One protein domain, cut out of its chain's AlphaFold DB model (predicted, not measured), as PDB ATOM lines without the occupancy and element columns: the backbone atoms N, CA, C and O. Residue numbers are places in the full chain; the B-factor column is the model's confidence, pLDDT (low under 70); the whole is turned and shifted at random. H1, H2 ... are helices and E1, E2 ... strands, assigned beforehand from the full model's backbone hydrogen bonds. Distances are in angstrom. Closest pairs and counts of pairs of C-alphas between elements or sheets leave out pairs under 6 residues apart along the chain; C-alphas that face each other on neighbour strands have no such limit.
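AT A GLANCE: This is residues 123 to 168 of the 256 residues of the protein "zf-His_Me_endon domain-containing protein" of Neonectria ditissima (UniProt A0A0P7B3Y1). With little regular structure, this is a loose rod: a small hairpin of strands E1 and E2, a long loop that reaches one end at Gln 143 and folds back past the hairpin, and short helices H1 and H2 at the other end, where residues 161 to 167 stick out. The printed part has 46 residues, 18 in named elements, ordered E1, E2, H1, H2; the class is mixed, the sheet antiparallel. The radius of gyration of the C-alphas is 12.9 A, the spans 42 by 17 by 13 A.

HOW THE PARTS SIT: Look first at E1, residues 124 to 126, and E2, residues 133 to 136, an antiparallel hairpin at 160 degrees; N 125 and O 135 are within hydrogen-bond range at 2.8 A. H1, residues 157 to 163, is apart from E1. H1 and H2, residues 165 to 168, are close but not clearly touching; their closest C-alphas, Lys 161 and Trp 168, are 5.7 A apart. In H1 every O i to N i+4 pair is within range; H2 is too short for one.

IN THESE COORDINATES: Find C-alpha 124 at (167.210, 202.737, 96.209), where E1 begins; E2 spans 8.2 A. H1 runs 9.9 A from C-alpha 157 at (181.637, 210.394, 101.328), and H2 ends at C-alpha 168 at (190.723, 211.689, 103.001).

THE WHOLE: The C-alphas farthest apart, Gln 143 and Gln 166, are 42.4 A apart. The link from E2 to H1 is long, 20 residues; the printed part has no cut. Only Trp 168 has pLDDT under 70.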
ATOM      1  N   GLY A 123     167.103 198.169  94.404       94.06
ATOM      2  CA  GLY A 123     166.264 199.282  94.838       94.06
ATOM      3  C   GLY A 123     167.071 200.565  95.077       94.06
ATOM      4  O   GLY A 123     168.188 200.698  94.563       94.06
ATOM      5  N   PRO A 124     166.495 201.539  95.799       93.25
ATOM      6  CA  PRO A 124     167.210 202.737  96.209       93.25
ATOM      7  C   PRO A 124     168.276 202.394  97.257       93.25
ATOM      8  O   PRO A 124     168.031 201.635  98.194       93.25
ATOM      9  N   VAL A 125     169.470 202.955  97.088       93.50
ATOM     10  CA  VAL A 125     170.605 202.752  97.986       93.50
ATOM     11  C   VAL A 125     170.834 204.021  98.789       93.50
ATOM     12  O   VAL A 125     171.090 205.096  98.240       93.50
ATOM     13  N   PHE A 126     170.782 203.861 100.105       92.94
ATOM     14  CA  PHE A 126     171.056 204.902 101.083       92.94
ATOM     15  C   PHE A 126     172.328 204.563 101.856       92.94
ATOM     16  O   PHE A 126     172.699 203.397 101.994       92.94
ATOM     17  N   CYS A 127     172.992 205.594 102.360       93.56
ATOM     18  CA  CYS A 127     174.108 205.458 103.278       93.56
ATOM     19  C   CYS A 127     173.637 204.876 104.613       93.56
ATOM     20  O   CYS A 127     172.690 205.396 105.200       93.56
ATOM     21  N   SER A 128     174.344 203.864 105.121       92.19
ATOM     22  CA  SER A 128     174.045 203.242 106.417       92.19
ATOM     23  C   SER A 128     174.157 204.194 107.606       92.19
ATOM     24  O   SER A 128     173.400 204.061 108.561       92.19
ATOM     25  N   ASP A 129     175.101 205.133 107.551       91.69
ATOM     26  CA  ASP A 129     175.481 205.935 108.719       91.69
ATOM     27  C   ASP A 129     174.662 207.230 108.807       91.69
ATOM     28  O   ASP A 129     174.287 207.663 109.892       91.69
ATOM     29  N   HIS A 130     174.351 207.837 107.655       91.88
ATOM     30  CA  HIS A 130     173.687 209.146 107.586       91.88
ATOM     31  C   HIS A 130     172.301 209.114 106.937       91.88
ATOM     32  O   HIS A 130     171.641 210.144 106.882       91.88
ATOM     33  N   GLY A 131     171.870 207.987 106.361       90.38
ATOM     34  CA  GLY A 131     170.598 207.893 105.629       90.38
ATOM     35  C   GLY A 131     170.566 208.651 104.294       90.38
ATOM     36  O   GLY A 131     169.541 208.665 103.618       90.38
ATOM     37  N   ASN A 132     171.680 209.264 103.877       92.00
ATOM     38  CA  ASN A 132     171.766 210.006 102.621       92.00
ATOM     39  C   ASN A 132     171.515 209.094 101.417       92.00
ATOM     40  O   ASN A 132     172.119 208.027 101.305       92.00
ATOM     41  N   PHE A 133     170.681 209.544 100.481       91.81
ATOM     42  CA  PHE A 133     170.510 208.873  99.197       91.81
ATOM     43  C   PHE A 133     171.822 208.898  98.402       91.81
ATOM     44  O   PHE A 133     172.450 209.948  98.268       91.81
ATOM     45  N   ILE A 134     172.234 207.743  97.877       92.50
ATOM     46  CA  ILE A 134     173.463 207.612  97.086       92.50
ATOM     47  C   ILE A 134     173.104 207.456  95.612       92.50
ATOM     48  O   ILE A 134     173.552 208.242  94.782       92.50
ATOM     49  N   PHE A 135     172.301 206.444  95.281       92.81
ATOM     50  CA  PHE A 135     171.787 206.225  93.931       92.81
ATOM     51  C   PHE A 135     170.593 205.265  93.956       92.81
ATOM     52  O   PHE A 135     170.390 204.528  94.921       92.81
ATOM     53  N   SER A 136     169.816 205.234  92.872       90.38
ATOM     54  CA  SER A 136     168.790 204.215  92.654       90.38
ATOM     55  C   SER A 136     169.291 203.211  91.630       90.38
ATOM     56  O   SER A 136     169.563 203.576  90.489       90.38
ATOM     57  N   ALA A 137     169.404 201.944  92.028       88.00
ATOM     58  CA  ALA A 137     169.623 200.841  91.089       88.00
ATOM     59  C   ALA A 137     168.298 200.284  90.540       88.00
ATOM     60  O   ALA A 137     168.300 199.317  89.780       88.00
ATOM     61  N   CYS A 138     167.165 200.854  90.960       89.69
ATOM     62  CA  CYS A 138     165.860 200.527  90.412       89.69
ATOM     63  C   CYS A 138     165.799 201.058  88.972       89.69
ATOM     64  O   CYS A 138     165.947 202.269  88.801       89.69
ATOM     65  N   PRO A 139     165.599 200.208  87.949       83.81
ATOM     66  CA  PRO A 139     165.356 200.692  86.597       83.81
ATOM     67  C   PRO A 139     164.124 201.603  86.569       83.81
ATOM     68  O   PRO A 139     163.178 201.371  87.322       83.81
ATOM     69  N   ASP A 140     164.083 202.567  85.647       86.00
ATOM     70  CA  ASP A 140     162.934 203.478  85.480       86.00
ATOM     71  C   ASP A 140     161.613 202.743  85.185       86.00
ATOM     72  O   ASP A 140     160.529 203.304  85.333       86.00
ATOM     73  N   THR A 141     161.696 201.466  84.794       86.69
ATOM     74  CA  THR A 141     160.553 200.574  84.572       86.69
ATOM     75  C   THR A 141     159.880 200.105  85.864       86.69
ATOM     76  O   THR A 141     158.734 199.660  85.822       86.69
ATOM     77  N   HIS A 142     160.549 200.188  87.017       93.44
ATOM     78  CA  HIS A 142     159.957 199.855  88.311       93.44
ATOM     79  C   HIS A 142     159.240 201.072  88.883       93.44
ATOM     80  O   HIS A 142     159.794 201.843  89.666       93.44
ATOM     81  N   GLN A 143     157.973 201.206  88.510       94.56
ATOM     82  CA  GLN A 143     157.070 202.201  89.072       94.56
ATOM     83  C   GLN A 143     155.921 201.471  89.778       94.56
ATOM     84  O   GLN A 143     155.192 200.724  89.125       94.56
ATOM     85  N   PRO A 144     155.795 201.596  91.111       95.56
ATOM     86  CA  PRO A 144     156.666 202.322  92.040       95.56
ATOM     87  C   PRO A 144     158.022 201.611  92.262       95.56
ATOM     88  O   PRO A 144     158.168 200.427  91.912       95.56
ATOM     89  N   PRO A 145     159.015 202.315  92.843       95.69
ATOM     90  CA  PRO A 145     160.316 201.737  93.157       95.69
ATOM     91  C   PRO A 145     160.203 200.588  94.164       95.69
ATOM     92  O   PRO A 145     159.292 200.534  94.989       95.69
ATOM     93  N   CYS A 146     161.148 199.649  94.101       97.06
ATOM     94  CA  CYS A 146     161.214 198.554  95.063       97.06
ATOM     95  C   CYS A 146     161.548 199.072  96.469       97.06
ATOM     96  O   CYS A 146     162.402 199.942  96.635       97.06
ATOM     97  N   ILE A 147     160.926 198.471  97.478       96.38
ATOM     98  CA  ILE A 147     161.137 198.767  98.895       96.38
ATOM     99  C   ILE A 147     162.191 197.786  99.406       96.38
ATOM    100  O   ILE A 147     161.955 196.586  99.486       96.38
ATOM    101  N   ARG A 148     163.396 198.251  99.712       95.00
ATOM    102  CA  ARG A 148     164.492 197.371 100.142       95.00
ATOM    103  C   ARG A 148     165.032 197.848 101.482       95.00
ATOM    104  O   ARG A 148     165.077 199.057 101.702       95.00
ATOM    105  N   PRO A 149     165.428 196.931 102.385       92.25
ATOM    106  CA  PRO A 149     166.119 197.345 103.592       92.25
ATOM    107  C   PRO A 149     167.421 198.067 103.199       92.25
ATOM    108  O   PRO A 149     168.066 197.655 102.226       92.25
ATOM    109  N   PRO A 150     167.824 199.118 103.932       89.38
ATOM    110  CA  PRO A 150     169.094 199.784 103.713       89.38
ATOM    111  C   PRO A 150     170.249 198.787 103.768       89.38
ATOM    112  O   PRO A 150     170.270 197.857 104.578       89.38
ATOM    113  N   ARG A 151     171.229 198.995 102.898       92.62
ATOM    114  CA  ARG A 151     172.456 198.210 102.888       92.62
ATOM    115  C   ARG A 151     173.409 198.727 103.958       92.62
ATOM    116  O   ARG A 151     173.711 199.914 103.991       92.62
ATOM    117  N   THR A 152     173.924 197.833 104.796       92.19
ATOM    118  CA  THR A 152     174.880 198.180 105.863       92.19
ATOM    119  C   THR A 152     176.315 198.332 105.357       92.19
ATOM    120  O   THR A 152     177.184 198.795 106.087       92.19
ATOM    121  N   ASP A 153     176.582 197.914 104.119       92.94
ATOM    122  CA  ASP A 153     177.904 197.936 103.497       92.94
ATOM    123  C   ASP A 153     178.130 199.146 102.577       92.94
ATOM    124  O   ASP A 153     179.200 199.275 101.985       92.94
ATOM    125  N   VAL A 154     177.151 200.051 102.462       92.25
ATOM    126  CA  VAL A 154     177.261 201.240 101.612       92.25
ATOM    127  C   VAL A 154     177.364 202.500 102.464       92.25
ATOM    128  O   VAL A 154     176.475 202.843 103.242       92.25
ATOM    129  N   ARG A 155     178.464 203.228 102.266       92.00
ATOM    130  CA  ARG A 155     178.807 204.448 102.997       92.00
ATOM    131  C   ARG A 155     178.936 205.628 102.044       92.00
ATOM    132  O   ARG A 155     179.444 205.476 100.934       92.00
ATOM    133  N   CYS A 156     178.478 206.802 102.468       90.38
ATOM    134  CA  CYS A 156     178.651 208.023 101.689       90.38
ATOM    135  C   CYS A 156     180.045 208.628 101.917       90.38
ATOM    136  O   CYS A 156     180.834 208.165 102.745       90.38
ATOM    137  N   CYS A 157     180.365 209.689 101.179       87.44
ATOM    138  CA  CYS A 157     181.637 210.394 101.328       87.44
ATOM    139  C   CYS A 157     181.842 210.998 102.730       87.44
ATOM    140  O   CYS A 157     182.986 211.114 103.166       87.44
ATOM    141  N   LEU A 158     180.766 211.341 103.449       87.00
ATOM    142  CA  LEU A 158     180.855 211.852 104.821       87.00
ATOM    143  C   LEU A 158     181.351 210.770 105.780       87.00
ATOM    144  O   LEU A 158     182.305 211.015 106.510       87.00
ATOM    145  N   SER A 159     180.812 209.552 105.683       86.75
ATOM    146  CA  SER A 159     181.287 208.403 106.464       86.75
ATOM    147  C   SER A 159     182.771 208.141 106.250       86.75
ATOM    148  O   SER A 159     183.506 207.861 107.192       86.75
ATOM    149  N   LEU A 160     183.233 208.244 104.999       81.50
ATOM    150  CA  LEU A 160     184.646 208.059 104.671       81.50
ATOM    151  C   LEU A 160     185.506 209.152 105.317       81.50
ATOM    152  O   LEU A 160     186.522 208.836 105.932       81.50
ATOM    153  N   LYS A 161     185.066 210.414 105.236       85.38
ATOM    154  CA  LYS A 161     185.741 211.559 105.861       85.38
ATOM    155  C   LYS A 161     185.807 211.443 107.388       85.38
ATOM    156  O   LYS A 161     186.817 211.824 107.969       85.38
ATOM    157  N   GLU A 162     184.753 210.940 108.024       89.38
ATOM    158  CA  GLU A 162     184.691 210.724 109.476       89.38
ATOM    159  C   GLU A 162     185.577 209.552 109.918       89.38
ATOM    160  O   GLU A 162     186.258 209.651 110.934       89.38
ATOM    161  N   SER A 163     185.613 208.466 109.136       85.38
ATOM    162  CA  SER A 163     186.396 207.267 109.468       85.38
ATOM    163  C   SER A 163     187.910 207.431 109.291       85.38
ATOM    164  O   SER A 163     188.673 206.778 109.998       85.38
ATOM    165  N   ASP A 164     188.350 208.291 108.368       83.19
ATOM    166  CA  ASP A 164     189.769 208.559 108.114       83.19
ATOM    167  C   ASP A 164     189.995 210.025 107.686       83.19
ATOM    168  O   ASP A 164     190.186 210.333 106.501       83.19
ATOM    169  N   PRO A 165     189.987 210.971 108.646       76.25
ATOM    170  CA  PRO A 165     190.147 212.392 108.343       76.25
ATOM    171  C   PRO A 165     191.497 212.724 107.690       76.25
ATOM    172  O   PRO A 165     191.598 213.692 106.929       76.25
ATOM    173  N   GLN A 166     192.538 211.941 108.000       75.94
ATOM    174  CA  GLN A 166     193.903 212.161 107.519       75.94
ATOM    175  C   GLN A 166     194.091 211.596 106.104       75.94
ATOM    176  O   GLN A 166     194.580 212.309 105.226       75.94
ATOM    177  N   GLY A 167     193.630 210.372 105.830       72.81
ATOM    178  CA  GLY A 167     193.712 209.767 104.500       72.81
ATOM    179  C   GLY A 167     192.748 210.372 103.478       72.81
ATOM    180  O   GLY A 167     193.054 210.371 102.280       72.81
ATOM    181  N   TRP A 168     191.633 210.978 103.909       67.06
ATOM    182  CA  TRP A 168     190.723 211.689 103.001       67.06
ATOM    183  C   TRP A 168     191.406 212.867 102.285       67.06
ATOM    184  O   TRP A 168     191.252 213.038 101.071       67.06
TER     185      TRP A 168